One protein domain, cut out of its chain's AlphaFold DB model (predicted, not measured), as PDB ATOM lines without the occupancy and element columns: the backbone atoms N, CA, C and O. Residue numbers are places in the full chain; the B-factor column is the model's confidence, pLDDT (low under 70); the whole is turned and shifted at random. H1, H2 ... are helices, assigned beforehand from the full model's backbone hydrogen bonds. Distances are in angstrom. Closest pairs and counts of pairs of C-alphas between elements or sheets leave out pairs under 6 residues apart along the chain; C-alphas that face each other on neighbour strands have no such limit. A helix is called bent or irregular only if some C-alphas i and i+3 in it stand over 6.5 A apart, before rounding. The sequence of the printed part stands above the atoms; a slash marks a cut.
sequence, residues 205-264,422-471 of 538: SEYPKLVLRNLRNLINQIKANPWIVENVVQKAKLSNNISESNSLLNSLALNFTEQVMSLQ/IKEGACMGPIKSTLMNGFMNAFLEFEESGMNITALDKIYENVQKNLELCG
ATOM      1  N   SER A 205     109.711  74.011 127.536       76.44
ATOM      2  CA  SER A 205     110.414  75.298 127.454       76.44
ATOM      3  C   SER A 205     109.767  76.479 128.202       76.44
ATOM      4  O   SER A 205     110.423  77.501 128.424       76.44
ATOM      5  N   GLU A 206     108.495  76.378 128.602       77.94
ATOM      6  CA  GLU A 206     107.806  77.395 129.401       77.94
ATOM      7  C   GLU A 206     107.951  77.164 130.912       77.94
ATOM      8  O   GLU A 206     107.911  78.131 131.678       77.94
ATOM      9  N   TYR A 207     108.173  75.927 131.370       81.00
ATOM     10  CA  TYR A 207     108.277  75.604 132.797       81.00
ATOM     11  C   TYR A 207     109.415  76.377 133.499       81.00
ATOM     12  O   TYR A 207     109.135  77.044 134.500       81.00
ATOM     13  N   PRO A 208     110.652  76.450 132.958       85.12
ATOM     14  CA  PRO A 208     111.725  77.273 133.533       85.12
ATOM     15  C   PRO A 208     111.381  78.764 133.646       85.12
ATOM     16  O   PRO A 208     111.732  79.425 134.627       85.12
ATOM     17  N   LYS A 209     110.657  79.313 132.662       85.62
ATOM     18  CA  LYS A 209     110.229  80.722 132.678       85.62
ATOM     19  C   LYS A 209     109.216  80.971 133.791       85.62
ATOM     20  O   LYS A 209     109.252  82.014 134.447       85.62
ATOM     21  N   LEU A 210     108.323  80.010 134.021       84.88
ATOM     22  CA  LEU A 210     107.349  80.063 135.104       84.88
ATOM     23  C   LEU A 210     108.022  79.972 136.476       84.88
ATOM     24  O   LEU A 210     107.656  80.755 137.350       84.88
ATOM     25  N   VAL A 211     109.033  79.113 136.640       87.81
ATOM     26  CA  VAL A 211     109.850  79.029 137.864       87.81
ATOM     27  C   VAL A 211     110.454  80.396 138.201       87.81
ATOM     28  O   VAL A 211     110.259  80.897 139.309       87.81
ATOM     29  N   LEU A 212     111.100  81.070 137.242       90.06
ATOM     30  CA  LEU A 212     111.649  82.414 137.476       90.06
ATOM     31  C   LEU A 212     110.578  83.451 137.801       90.06
ATOM     32  O   LEU A 212     110.753  84.265 138.711       90.06
ATOM     33  N   ARG A 213     109.455  83.427 137.081       90.19
ATOM     34  CA  ARG A 213     108.345  84.347 137.338       90.19
ATOM     35  C   ARG A 213     107.781  84.155 138.747       90.19
ATOM     36  O   ARG A 213     107.546  85.140 139.444       90.19
ATOM     37  N   ASN A 214     107.584  82.910 139.172       90.56
ATOM     38  CA  ASN A 214     107.089  82.578 140.506       90.56
ATOM     39  C   ASN A 214     108.090  82.998 141.585       90.56
ATOM     40  O   ASN A 214     107.685  83.620 142.563       90.56
ATOM     41  N   LEU A 215     109.389  82.757 141.372       93.44
ATOM     42  CA  LEU A 215     110.451  83.218 142.266       93.44
ATOM     43  C   LEU A 215     110.440  84.737 142.422       93.44
ATOM     44  O   LEU A 215     110.464  85.245 143.541       93.44
ATOM     45  N   ARG A 216     110.341  85.477 141.313       92.81
ATOM     46  CA  ARG A 216     110.274  86.942 141.354       92.81
ATOM     47  C   ARG A 216     109.035  87.430 142.101       92.81
ATOM     48  O   ARG A 216     109.133  88.353 142.907       92.81
ATOM     49  N   ASN A 217     107.886  86.802 141.858       93.00
ATOM     50  CA  ASN A 217     106.641  87.126 142.549       93.00
ATOM     51  C   ASN A 217     106.748  86.866 144.055       93.00
ATOM     52  O   ASN A 217     106.376  87.737 144.835       93.00
ATOM     53  N   LEU A 218     107.290  85.716 144.457       93.12
ATOM     54  CA  LEU A 218     107.485  85.366 145.861       93.12
ATOM     55  C   LEU A 218     108.454  86.334 146.547       93.12
ATOM     56  O   LEU A 218     108.142  86.866 147.608       93.12
ATOM     57  N   ILE A 219     109.589  86.644 145.916       92.06
ATOM     58  CA  ILE A 219     110.544  87.636 146.425       92.06
ATOM     59  C   ILE A 219     109.857  88.993 146.625       92.06
ATOM     60  O   ILE A 219     109.998  89.603 147.683       92.06
ATOM     61  N   ASN A 220     109.072  89.462 145.653       92.44
ATOM     62  CA  ASN A 220     108.338  90.722 145.776       92.44
ATOM     63  C   ASN A 220     107.284  90.681 146.897       92.44
ATOM     64  O   ASN A 220     107.121  91.671 147.606       92.44
ATOM     65  N   GLN A 221     106.594  89.551 147.082       91.75
ATOM     66  CA  GLN A 221     105.646  89.357 148.185       91.75
ATOM     67  C   GLN A 221     106.344  89.432 149.544       91.75
ATOM     68  O   GLN A 221     105.861  90.128 150.435       91.75
ATOM     69  N   ILE A 222     107.497  88.775 149.682       89.94
ATOM     70  CA  ILE A 222     108.303  88.825 150.901       89.94
ATOM     71  C   ILE A 222     108.791  90.257 151.161       89.94
ATOM     72  O   ILE A 222     108.664  90.745 152.277       89.94
ATOM     73  N   LYS A 223     109.282  90.977 150.143       88.38
ATOM     74  CA  LYS A 223     109.710  92.382 150.294       88.38
ATOM     75  C   LYS A 223     108.564  93.308 150.706       88.38
ATOM     76  O   LYS A 223     108.775  94.227 151.490       88.38
ATOM     77  N   ALA A 224     107.366  93.082 150.170       88.81
ATOM     78  CA  ALA A 224     106.184  93.871 150.506       88.81
ATOM     79  C   ALA A 224     105.646  93.563 151.913       88.81
ATOM     80  O   ALA A 224     105.044  94.433 152.538       88.81
ATOM     81  N   ASN A 225     105.851  92.338 152.409       87.56
ATOM     82  CA  ASN A 225     105.447  91.919 153.746       87.56
ATOM     83  C   ASN A 225     106.481  90.965 154.384       87.56
ATOM     84  O   ASN A 225     106.248  89.753 154.428       87.56
ATOM     85  N   PRO A 226     107.598  91.492 154.925       85.88
ATOM     86  CA  PRO A 226     108.661  90.671 155.519       85.88
ATOM     87  C   PRO A 226     108.207  89.860 156.739       85.88
ATOM     88  O   PRO A 226     108.808  88.836 157.081       85.88
ATOM     89  N   TRP A 227     107.092  90.272 157.353       83.00
ATOM     90  CA  TRP A 227     106.547  89.680 158.569       83.00
ATOM     91  C   TRP A 227     106.252  88.175 158.442       83.00
ATOM     92  O   TRP A 227     106.332  87.434 159.424       83.00
ATOM     93  N   ILE A 228     105.946  87.706 157.223       82.62
ATOM     94  CA  ILE A 228     105.682  86.285 156.935       82.62
ATOM     95  C   ILE A 228     106.894  85.388 157.219       82.62
ATOM     96  O   ILE A 228     106.718  84.225 157.574       82.62
ATOM     97  N   VAL A 229     108.108  85.929 157.097       85.75
ATOM     98  CA  VAL A 229     109.357  85.224 157.411       85.75
ATOM     99  C   VAL A 229     109.819  85.558 158.823       85.75
ATOM    100  O   VAL A 229     110.154  84.649 159.579       85.75
ATOM    101  N   GLU A 230     109.771  86.837 159.211       84.56
ATOM    102  CA  GLU A 230     110.178  87.312 160.543       84.56
ATOM    103  C   GLU A 230     109.542  86.518 161.677       84.56
ATOM    104  O   GLU A 230     110.234  86.099 162.599       84.56
ATOM    105  N   ASN A 231     108.232  86.275 161.605       84.62
ATOM    106  CA  ASN A 231     107.506  85.561 162.650       84.62
ATOM    107  C   ASN A 231     108.046  84.133 162.849       84.62
ATOM    108  O   ASN A 231     108.206  83.673 163.978       84.62
ATOM    109  N   VAL A 232     108.359  83.433 161.758       86.44
ATOM    110  CA  VAL A 232     108.890  82.064 161.817       86.44
ATOM    111  C   VAL A 232     110.341  82.066 162.291       86.44
ATOM    112  O   VAL A 232     110.693  81.273 163.160       86.44
ATOM    113  N   VAL A 233     111.164  82.986 161.787       86.25
ATOM    114  CA  VAL A 233     112.572  83.110 162.189       86.25
ATOM    115  C   VAL A 233     112.701  83.484 163.666       86.25
ATOM    116  O   VAL A 233     113.502  82.888 164.379       86.25
ATOM    117  N   GLN A 234     111.893  84.423 164.162       85.06
ATOM    118  CA  GLN A 234     111.874  84.794 165.579       85.06
ATOM    119  C   GLN A 234     111.438  83.617 166.457       85.06
ATOM    120  O   GLN A 234     112.075  83.341 167.470       85.06
ATOM    121  N   LYS A 235     110.409  82.858 166.050       85.69
ATOM    122  CA  LYS A 235     110.020  81.618 166.746       85.69
ATOM    123  C   LYS A 235     111.144  80.586 166.768       85.69
ATOM    124  O   LYS A 235     111.359  79.967 167.803       85.69
ATOM    125  N   ALA A 236     111.867  80.426 165.662       85.19
ATOM    126  CA  ALA A 236     113.015  79.530 165.590       85.19
ATOM    127  C   ALA A 236     114.136  79.977 166.546       85.19
ATOM    128  O   ALA A 236     114.611  79.169 167.337       85.19
ATOM    129  N   LYS A 237     114.476  81.276 166.573       83.06
ATOM    130  CA  LYS A 237     115.468  81.855 167.503       83.06
ATOM    131  C   LYS A 237     115.084  81.714 168.979       83.06
ATOM    132  O   LYS A 237     115.960  81.564 169.823       83.06
ATOM    133  N   LEU A 238     113.791  81.796 169.288       84.06
ATOM    134  CA  LEU A 238     113.257  81.656 170.646       84.06
ATOM    135  C   LEU A 238     113.054  80.193 171.068       84.06
ATOM    136  O   LEU A 238     112.781  79.939 172.242       84.06
ATOM    137  N   SER A 239     113.164  79.232 170.145       82.88
ATOM    138  CA  SER A 239     113.116  77.818 170.506       82.88
ATOM    139  C   SER A 239     114.399  77.431 171.238       82.88
ATOM    140  O   SER A 239     115.512  77.610 170.747       82.88
ATOM    141  N   ASN A 240     114.239  76.822 172.411       74.31
ATOM    142  CA  ASN A 240     115.353  76.281 173.191       74.31
ATOM    143  C   ASN A 240     115.898  74.959 172.614       74.31
ATOM    144  O   ASN A 240     116.774  74.336 173.216       74.31
ATOM    145  N   ASN A 241     115.368  74.496 171.479       83.31
ATOM    146  CA  ASN A 241     115.714  73.230 170.854       83.31
ATOM    147  C   ASN A 241     116.186  73.461 169.411       83.31
ATOM    148  O   ASN A 241     115.402  73.809 168.531       83.31
ATOM    149  N   ILE A 242     117.467  73.183 169.149       82.31
ATOM    150  CA  ILE A 242     118.081  73.303 167.813       82.31
ATOM    151  C   ILE A 242     117.303  72.491 166.765       82.31
ATOM    152  O   ILE A 242     117.146  72.936 165.631       82.31
ATOM    153  N   SER A 243     116.783  71.320 167.144       78.56
ATOM    154  CA  SER A 243     115.987  70.474 166.250       78.56
ATOM    155  C   SER A 243     114.675  71.150 165.843       78.56
ATOM    156  O   SER A 243     114.316  71.160 164.668       78.56
ATOM    157  N   GLU A 244     113.985  71.775 166.798       79.88
ATOM    158  CA  GLU A 244     112.727  72.488 166.554       79.88
ATOM    159  C   GLU A 244     112.964  73.773 165.746       79.88
ATOM    160  O   GLU A 244     112.257  74.023 164.772       79.88
ATOM    161  N   SER A 245     114.012  74.537 166.072       83.06
ATOM    162  CA  SER A 245     114.443  75.699 165.283       83.06
ATOM    163  C   SER A 245     114.718  75.324 163.822       83.06
ATOM    164  O   SER A 245     114.171  75.935 162.903       83.06
ATOM    165  N   ASN A 246     115.523  74.282 163.592       83.75
ATOM    166  CA  ASN A 246     115.831  73.811 162.243       83.75
ATOM    167  C   ASN A 246     114.584  73.295 161.523       83.75
ATOM    168  O   ASN A 246     114.421  73.556 160.336       83.75
ATOM    169  N   SER A 247     113.687  72.601 162.228       84.25
ATOM    170  CA  SER A 247     112.418  72.130 161.669       84.25
ATOM    171  C   SER A 247     111.547  73.289 161.174       84.25
ATOM    172  O   SER A 247     111.054  73.232 160.047       84.25
ATOM    173  N   LEU A 248     111.420  74.374 161.947       85.75
ATOM    174  CA  LEU A 248     110.645  75.557 161.558       85.75
ATOM    175  C   LEU A 248     111.211  76.243 160.308       85.75
ATOM    176  O   LEU A 248     110.461  76.544 159.377       85.75
ATOM    177  N   LEU A 249     112.527  76.474 160.273       86.12
ATOM    178  CA  LEU A 249     113.186  77.132 159.141       86.12
ATOM    179  C   LEU A 249     113.160  76.264 157.880       86.12
ATOM    180  O   LEU A 249     112.799  76.760 156.812       86.12
ATOM    181  N   ASN A 250     113.456  74.967 158.013       85.50
ATOM    182  CA  ASN A 250     113.371  74.016 156.907       85.50
ATOM    183  C   ASN A 250     111.948  73.952 156.346       85.50
ATOM    184  O   ASN A 250     111.776  73.987 155.132       85.50
ATOM    185  N   SER A 251     110.928  73.924 157.207       84.62
ATOM    186  CA  SER A 251     109.525  73.900 156.768       84.62
ATOM    187  C   SER A 251     109.155  75.151 155.966       84.62
ATOM    188  O   SER A 251     108.451  75.065 154.960       84.62
ATOM    189  N   LEU A 252     109.650  76.324 156.374       89.56
ATOM    190  CA  LEU A 252     109.421  77.567 155.636       89.56
ATOM    191  C   LEU A 252     110.151  77.580 154.287       89.56
ATOM    192  O   LEU A 252     109.557  77.952 153.276       89.56
ATOM    193  N   ALA A 253     111.422  77.173 154.264       89.94
ATOM    194  CA  ALA A 253     112.223  77.135 153.041       89.94
ATOM    195  C   ALA A 253     111.667  76.127 152.030       89.94
ATOM    196  O   ALA A 253     111.631  76.421 150.831       89.94
ATOM    197  N   LEU A 254     111.175  74.983 152.512       85.88
ATOM    198  CA  LEU A 254     110.509  73.978 151.692       85.88
ATOM    199  C   LEU A 254     109.237  74.554 151.064       85.88
ATOM    200  O   LEU A 254     109.116  74.553 149.844       85.88
ATOM    201  N   ASN A 255     108.357  75.159 151.869       86.62
ATOM    202  CA  ASN A 255     107.127  75.792 151.384       86.62
ATOM    203  C   ASN A 255     107.411  76.874 150.323       86.62
ATOM    204  O   ASN A 255     106.753  76.935 149.287       86.62
ATOM    205  N   PHE A 256     108.424  77.720 150.530       91.50
ATOM    206  CA  PHE A 256     108.811  78.730 149.538       91.50
ATOM    207  C   PHE A 256     109.386  78.110 148.264       91.50
ATOM    208  O   PHE A 256     109.044  78.541 147.163       91.50
ATOM    209  N   THR A 257     110.207  77.072 148.397       90.50
ATOM    210  CA  THR A 257     110.735  76.317 147.255       90.50
ATOM    211  C   THR A 257     109.605  75.689 146.441       90.50
ATOM    212  O   THR A 257     109.598  75.800 145.217       90.50
ATOM    213  N   GLU A 258     108.614  75.093 147.099       83.62
ATOM    214  CA  GLU A 258     107.437  74.512 146.452       83.62
ATOM    215  C   GLU A 258     106.556  75.564 145.788       83.62
ATOM    216  O   GLU A 258     106.096  75.352 144.675       83.62
ATOM    217  N   GLN A 259     106.354  76.736 146.391       86.62
ATOM    218  CA  GLN A 259     105.611  77.819 145.735       86.62
ATOM    219  C   GLN A 259     106.272  78.293 144.435       86.62
ATOM    220  O   GLN A 259     105.588  78.760 143.522       86.62
ATOM    221  N   VAL A 260     107.598  78.183 144.349       89.12
ATOM    222  CA  VAL A 260     108.364  78.533 143.153       89.12
ATOM    223  C   VAL A 260     108.323  77.414 142.115       89.12
ATOM    224  O   VAL A 260     108.034  77.680 140.946       89.12
ATOM    225  N   MET A 261     108.595  76.180 142.542       84.94
ATOM    226  CA  MET A 261     108.737  75.016 141.665       84.94
ATOM    227  C   MET A 261     107.389  74.420 141.240       84.94
ATOM    228  O   MET A 261     107.277  73.888 140.140       84.94
ATOM    229  N   SER A 262     106.346  74.519 142.057       79.19
ATOM    230  CA  SER A 262     105.070  73.854 141.795       79.19
ATOM    231  C   SER A 262     104.093  74.778 141.075       79.19
ATOM    232  O   SER A 262     103.761  75.867 141.549       79.19
ATOM    233  N   LEU A 263     103.566  74.331 139.934       76.94
ATOM    234  CA  LEU A 263     102.563  75.092 139.187       76.94
ATOM    235  C   LEU A 263     101.161  74.641 139.573       76.94
ATOM    236  O   LEU A 263     100.790  73.490 139.371       76.94
ATOM    237  N   GLN A 264     100.353  75.567 140.084       75.50
ATOM    238  CA  GLN A 264      98.937  75.296 140.314       75.50
ATOM    239  C   GLN A 264      98.178  75.283 138.987       75.50
ATOM    240  O   GLN A 264      98.161  76.273 138.255       75.50
ATOM    241  N   ILE A 422     112.486  64.921 130.062       78.12
ATOM    242  CA  ILE A 422     113.687  64.291 130.635       78.12
ATOM    243  C   ILE A 422     114.887  65.247 130.593       78.12
ATOM    244  O   ILE A 422     115.662  65.286 131.551       78.12
ATOM    245  N   LYS A 423     115.053  66.020 129.508       76.69
ATOM    246  CA  LYS A 423     116.127  67.023 129.420       76.69
ATOM    247  C   LYS A 423     115.955  68.104 130.485       76.69
ATOM    248  O   LYS A 423     116.940  68.523 131.082       76.69
ATOM    249  N   GLU A 424     114.721  68.524 130.752       77.44
ATOM    250  CA  GLU A 424     114.454  69.566 131.748       77.44
ATOM    251  C   GLU A 424     114.574  69.073 133.185       77.44
ATOM    252  O   GLU A 424     115.145  69.769 134.025       77.44
ATOM    253  N   GLY A 425     114.064  67.872 133.475       75.44
ATOM    254  CA  GLY A 425     114.029  67.298 134.821       75.44
ATOM    255  C   GLY A 425     115.416  67.203 135.460       75.44
ATOM    256  O   GLY A 425     115.592  67.546 136.631       75.44
ATOM    257  N   ALA A 426     116.435  66.860 134.664       76.50
ATOM    258  CA  ALA A 426     117.831  66.846 135.107       76.50
ATOM    259  C   ALA A 426     118.327  68.221 135.601       76.50
ATOM    260  O   ALA A 426     119.188  68.280 136.477       76.50
ATOM    261  N   CYS A 427     117.775  69.318 135.074       82.31
ATOM    262  CA  CYS A 427     118.073  70.671 135.531       82.31
ATOM    263  C   CYS A 427     117.226  71.078 136.747       82.31
ATOM    264  O   CYS A 427     117.717  71.753 137.650       82.31
ATOM    265  N   MET A 428     115.958  70.660 136.806       85.56
ATOM    266  CA  MET A 428     115.035  71.112 137.853       85.56
ATOM    267  C   MET A 428     115.387  70.593 139.253       85.56
ATOM    268  O   MET A 428     115.212  71.325 140.227       85.56
ATOM    269  N   GLY A 429     115.945  69.384 139.378       82.94
ATOM    270  CA  GLY A 429     116.424  68.856 140.665       82.94
ATOM    271  C   GLY A 429     117.479  69.761 141.335       82.94
ATOM    272  O   GLY A 429     117.270  70.219 142.464       82.94
ATOM    273  N   PRO A 430     118.590  70.095 140.648       86.31
ATOM    274  CA  PRO A 430     119.566  71.080 141.121       86.31
ATOM    275  C   PRO A 430     118.979  72.470 141.414       86.31
ATOM    276  O   PRO A 430     119.381  73.109 142.391       86.31
ATOM    277  N   ILE A 431     118.014  72.942 140.616       89.38
ATOM    278  CA  ILE A 431     117.321  74.216 140.866       89.38
ATOM    279  C   ILE A 431     116.514  74.164 142.170       89.38
ATOM    280  O   ILE A 431     116.632  75.083 142.979       89.38
ATOM    281  N   LYS A 432     115.777  73.073 142.431       88.94
ATOM    282  CA  LYS A 432     115.047  72.856 143.694       88.94
ATOM    283  C   LYS A 432     115.991  72.934 144.899       88.94
ATOM    284  O   LYS A 432     115.703  73.634 145.864       88.94
ATOM    285  N   SER A 433     117.154  72.286 144.813       87.69
ATOM    286  CA  SER A 433     118.190  72.355 145.858       87.69
ATOM    287  C   SER A 433     118.766  73.770 146.024       87.69
ATOM    288  O   SER A 433     118.944  74.247 147.143       87.69
ATOM    289  N   THR A 434     119.003  74.480 144.914       90.31
ATOM    290  CA  THR A 434     119.491  75.872 144.925       90.31
ATOM    291  C   THR A 434     118.500  76.807 145.616       90.31
ATOM    292  O   THR A 434     118.908  77.634 146.427       90.31
ATOM    293  N   LEU A 435     117.205  76.658 145.329       92.56
ATOM    294  CA  LEU A 435     116.131  77.410 145.976       92.56
ATOM    295  C   LEU A 435     116.074  77.123 147.476       92.56
ATOM    296  O   LEU A 435     116.124  78.060 148.268       92.56
ATOM    297  N   MET A 436     116.047  75.842 147.858       90.62
ATOM    298  CA  MET A 436     115.976  75.423 149.259       90.62
ATOM    299  C   MET A 436     117.143  75.987 150.074       90.62
ATOM    300  O   MET A 436     116.938  76.651 151.089       90.62
ATOM    301  N   ASN A 437     118.373  75.792 149.591       89.69
ATOM    302  CA  ASN A 437     119.573  76.300 150.252       89.69
ATOM    303  C   ASN A 437     119.619  77.832 150.247       89.69
ATOM    304  O   ASN A 437     120.024  78.439 151.235       89.69
ATOM    305  N   GLY A 438     119.185  78.466 149.154       89.62
ATOM    306  CA  GLY A 438     119.111  79.919 149.038       89.62
ATOM    307  C   GLY A 438     118.183  80.535 150.083       89.62
ATOM    308  O   GLY A 438     118.592  81.453 150.792       89.62
ATOM    309  N   PHE A 439     116.966  80.000 150.227       92.00
ATOM    310  CA  PHE A 439     116.019  80.452 151.246       92.00
ATOM    311  C   PHE A 439     116.530  80.173 152.661       92.00
ATOM    312  O   PHE A 439     116.509  81.077 153.490       92.00
ATOM    313  N   MET A 440     117.061  78.973 152.924       87.94
ATOM    314  CA  MET A 440     117.644  78.635 154.227       87.94
ATOM    315  C   MET A 440     118.759  79.601 154.634       87.94
ATOM    316  O   MET A 440     118.734  80.130 155.744       87.94
ATOM    317  N   ASN A 441     119.701  79.886 153.732       85.81
ATOM    318  CA  ASN A 441     120.789  80.827 154.000       85.81
ATOM    319  C   ASN A 441     120.255  82.244 154.241       85.81
ATOM    320  O   ASN A 441     120.653  82.885 155.211       85.81
ATOM    321  N   ALA A 442     119.295  82.705 153.432       85.19
ATOM    322  CA  ALA A 442     118.672  84.014 153.623       85.19
ATOM    323  C   ALA A 442     117.941  84.138 154.977       85.19
ATOM    324  O   ALA A 442     117.888  85.227 155.546       85.19
ATOM    325  N   PHE A 443     117.387  83.042 155.509       86.50
ATOM    326  CA  PHE A 443     116.744  83.026 156.828       86.50
ATOM    327  C   PHE A 443     117.743  82.945 157.986       86.50
ATOM    328  O   PHE A 443     117.483  83.505 159.049       86.50
ATOM    329  N   LEU A 444     118.877  82.265 157.802       76.88
ATOM    330  CA  LEU A 444     119.951  82.209 158.800       76.88
ATOM    331  C   LEU A 444     120.684  83.551 158.932       76.88
ATOM    332  O   LEU A 444     121.066  83.932 160.034       76.88
ATOM    333  N   GLU A 445     120.816  84.292 157.832       74.00
ATOM    334  CA  GLU A 445     121.368  85.656 157.793       74.00
ATOM    335  C   GLU A 445     120.385  86.728 158.301       74.00
ATOM    336  O   GLU A 445     120.644  87.925 158.185       74.00
ATOM    337  N   PHE A 446     119.237  86.331 158.851       70.56
ATOM    338  CA  PHE A 446     118.259  87.265 159.390       70.56
ATOM    339  C   PHE A 446     118.789  87.897 160.686       70.56
ATOM    340  O   PHE A 446     118.783  87.274 161.753       70.56
ATOM    341  N   GLU A 447     119.246  89.142 160.613       62.53
ATOM    342  CA  GLU A 447     119.779  89.903 161.746       62.53
ATOM    343  C   GLU A 447     118.666  90.564 162.583       62.53
ATOM    344  O   GLU A 447     117.486  90.540 162.230       62.53
ATOM    345  N   GLU A 448     119.020  91.171 163.722       58.00
ATOM    346  CA  GLU A 448     118.089  92.010 164.503       58.00
ATOM    347  C   GLU A 448     117.582  93.233 163.711       58.00
ATOM    348  O   GLU A 448     116.529  93.780 164.028       58.00
ATOM    349  N   SER A 449     118.304  93.630 162.656       56.28
ATOM    350  CA  SER A 449     117.990  94.743 161.750       56.28
ATOM    351  C   SER A 449     116.907  94.420 160.705       56.28
ATOM    352  O   SER A 449     116.448  95.329 160.011       56.28
ATOM    353  N   GLY A 450     116.465  93.159 160.614       66.38
ATOM    354  CA  GLY A 450     115.438  92.700 159.678       66.38
ATOM    355  C   GLY A 450     115.988  91.840 158.538       66.38
ATOM    356  O   GLY A 450     117.108  91.333 158.576       66.38
ATOM    357  N   MET A 451     115.166  91.635 157.508       71.88
ATOM    358  CA  MET A 451     115.498  90.749 156.392       71.88
ATOM    359  C   MET A 451     116.542  91.350 155.440       71.88
ATOM    360  O   MET A 451     116.356  92.453 154.922       71.88
ATOM    361  N   ASN A 452     117.566  90.572 155.080       75.31
ATOM    362  CA  ASN A 452     118.503  90.938 154.019       75.31
ATOM    363  C   ASN A 452     117.855  90.802 152.625       75.31
ATOM    364  O   ASN A 452     117.905  89.755 151.980       75.31
ATOM    365  N   ILE A 453     117.256  91.891 152.138       77.19
ATOM    366  CA  ILE A 453     116.591  91.959 150.824       77.19
ATOM    367  C   ILE A 453     117.547  91.584 149.676       77.19
ATOM    368  O   ILE A 453     117.136  90.935 148.713       77.19
ATOM    369  N   THR A 454     118.827  91.939 149.796       81.38
ATOM    370  CA  THR A 454     119.861  91.633 148.798       81.38
ATOM    371  C   THR A 454     120.154  90.133 148.730       81.38
ATOM    372  O   THR A 454     120.444  89.614 147.652       81.38
ATOM    373  N   ALA A 455     120.050  89.409 149.851       83.81
ATOM    374  CA  ALA A 455     120.181  87.952 149.857       83.81
ATOM    375  C   ALA A 455     119.050  87.281 149.062       83.81
ATOM    376  O   ALA A 455     119.312  86.333 148.328       83.81
ATOM    377  N   LEU A 456     117.821  87.815 149.119       85.94
ATOM    378  CA  LEU A 456     116.703  87.311 148.313       85.94
ATOM    379  C   LEU A 456     116.907  87.536 146.809       85.94
ATOM    380  O   LEU A 456     116.635  86.635 146.021       85.94
ATOM    381  N   ASP A 457     117.399  88.709 146.397       87.31
ATOM    382  CA  ASP A 457     117.677  88.977 144.977       87.31
ATOM    383  C   ASP A 457     118.776  88.054 144.423       87.31
ATOM    384  O   ASP A 457     118.647  87.550 143.306       87.31
ATOM    385  N   LYS A 458     119.794  87.721 145.230       89.56
ATOM    386  CA  LYS A 458     120.828  86.740 144.854       89.56
ATOM    387  C   LYS A 458     120.261  85.345 144.578       89.56
ATOM    388  O   LYS A 458     120.804  84.633 143.735       89.56
ATOM    389  N   ILE A 459     119.175  84.936 145.248       91.81
ATOM    390  CA  ILE A 459     118.504  83.657 144.950       91.81
ATOM    391  C   ILE A 459     117.982  83.674 143.508       91.81
ATOM    392  O   ILE A 459     118.200  82.714 142.770       91.81
ATOM    393  N   TYR A 460     117.348  84.774 143.087       92.38
ATOM    394  CA  TYR A 460     116.852  84.934 141.719       92.38
ATOM    395  C   TYR A 460     117.975  84.861 140.683       92.38
ATOM    396  O   TYR A 460     117.877  84.082 139.736       92.38
ATOM    397  N   GLU A 461     119.056  85.615 140.887       90.56
ATOM    398  CA  GLU A 461     120.211  85.629 139.980       90.56
ATOM    399  C   GLU A 461     120.859  84.242 139.849       90.56
ATOM    400  O   GLU A 461     121.160  83.792 138.742       90.56
ATOM    401  N   ASN A 462     121.020  83.526 140.967       91.12
ATOM    402  CA  ASN A 462     121.589  82.178 140.974       91.12
ATOM    403  C   ASN A 462     120.707  81.173 140.224       91.12
ATOM    404  O   ASN A 462     121.217  80.372 139.440       91.12
ATOM    405  N   VAL A 463     119.388  81.217 140.434       91.69
ATOM    406  CA  VAL A 463     118.442  80.342 139.726       91.69
ATOM    407  C   VAL A 463     118.432  80.660 138.234       91.69
ATOM    408  O   VAL A 463     118.521  79.737 137.427       91.69
ATOM    409  N   GLN A 464     118.397  81.940 137.851       91.94
ATOM    410  CA  GLN A 464     118.453  82.351 136.447       91.94
ATOM    411  C   GLN A 464     119.724  81.835 135.764       91.94
ATOM    412  O   GLN A 464     119.637  81.180 134.727       91.94
ATOM    413  N   LYS A 465     120.892  82.054 136.376       90.56
ATOM    414  CA  LYS A 465     122.177  81.583 135.846       90.56
ATOM    415  C   LYS A 465     122.213  80.062 135.685       90.56
ATOM    416  O   LYS A 465     122.711  79.557 134.683       90.56
ATOM    417  N   ASN A 466     121.684  79.322 136.658       89.06
ATOM    418  CA  ASN A 466     121.640  77.863 136.585       89.06
ATOM    419  C   ASN A 466     120.706  77.372 135.465       89.06
ATOM    420  O   ASN A 466     121.045  76.412 134.779       89.06
ATOM    421  N   LEU A 467     119.577  78.047 135.227       88.56
ATOM    422  CA  LEU A 467     118.693  77.739 134.098       88.56
ATOM    423  C   LEU A 467     119.358  78.036 132.745       88.56
ATOM    424  O   LEU A 467     119.244  77.230 131.822       88.56
ATOM    425  N   GLU A 468     120.098  79.141 132.636       88.38
ATOM    426  CA  GLU A 468     120.874  79.482 131.435       88.38
ATOM    427  C   GLU A 468     121.964  78.437 131.141       88.38
ATOM    428  O   GLU A 468     122.118  78.014 129.994       88.38
ATOM    429  N   LEU A 469     122.663  77.939 132.170       86.94
ATOM    430  CA  LEU A 469     123.636  76.842 132.036       86.94
ATOM    431  C   LEU A 469     123.001  75.532 131.551       86.94
ATOM    432  O   LEU A 469     123.668  74.730 130.899       86.94
ATOM    433  N   CYS A 470     121.715  75.327 131.829       83.25
ATOM    434  CA  CYS A 470     120.943  74.204 131.306       83.25
ATOM    435  C   CYS A 470     120.415  74.430 129.877       83.25
ATOM    436  O   CYS A 470     119.684  73.588 129.360       83.25
ATOM    437  N   GLY A 471     120.772  75.543 129.227       82.06
ATOM    438  CA  GLY A 471     120.362  75.860 127.858       82.06
ATOM    439  C   GLY A 471     118.994  76.534 127.745       82.06
ATOM    440  O   GLY A 471     118.473  76.667 126.637       82.06
TER     441      GLY A 471
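AT A GLANCE: This is residues 205 to 264 and 422 to 471 of the 538 residues of an uncharacterized protein of Thermococcus profundus (UniProt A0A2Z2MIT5). Three long helices, H4, H5 and H1, run side by side as a small bundle, with H5 reversed against the other two. H3 crosses H1 and H4 steeply on the side away from H5, and folds back with H2 as a hairpin whose turn, near Asn 240, makes one end of the longest axis. The printed part has 110 residues with five named helices, H1 to H5 in chain order, and no named strand; its class is all helix. It is compact, with a radius of gyration of the C-alphas of 14.4 A, and elongated, spanning 45 by 27 by 25 A.

IN THESE COORDINATES: H4, residues 422 to 444, is the longest helix, 34.0 A from C-alpha 422 at (113.687, 64.291, 130.635). H5 is residues 453 to 469, 25.1 A. H1, residues 205 to 224, is 29.9 A from C-alpha 205 at (110.414, 75.298, 127.454); it is only just irregular, C-alphas 205 and 208 being 6.52 A apart. H3, residues 242 to 261, is 27.8 A and ends at C-alpha 261 (108.737, 75.016, 141.665). H2 is residues 227 to 238, 16.0 A.

HOW THE PARTS SIT: In the bundle, H4 and H5 touch as a hairpin at a shallow tilt of 16 degrees, opposite ways; their closest C-alphas, Gly 438 and Ile 459, are 5.6 A apart. H5 touches H1 at 5 degrees, opposite ways, closest at C-alphas 456 and 219, 6.5 A. H1 and H4 are near each other. H3, the hub, touches H4 at a steep tilt of 43 degrees, C-alphas 253 and 439 being closest at 5.4 A. Its residues 256 to 261 alone touch H1, at a steep 52 degrees, with C-alphas 260 and 214 closest at 5.0 A. H2 and H3 touch as a hairpin at 21 degrees, C-alphas 236 and 245 closest at 4.1 A. H3 and H5 are apart. Every O i to N i+4 pair is within hydrogen-bond range in H3, against 15 of 16 in H1, 7 of 8 in H2, 16 of 19 in H4 and 12 of 13 in H5.

THE WHOLE: The C-alphas farthest apart, Ser 205 and Asn 240, are 46.0 A apart. Residues 265 to 421 are cut out, with 20.8 A between C-alphas 264 and 422. Of the links printed whole, none is long. The model's pLDDT is under 70 at residues 447 to 450.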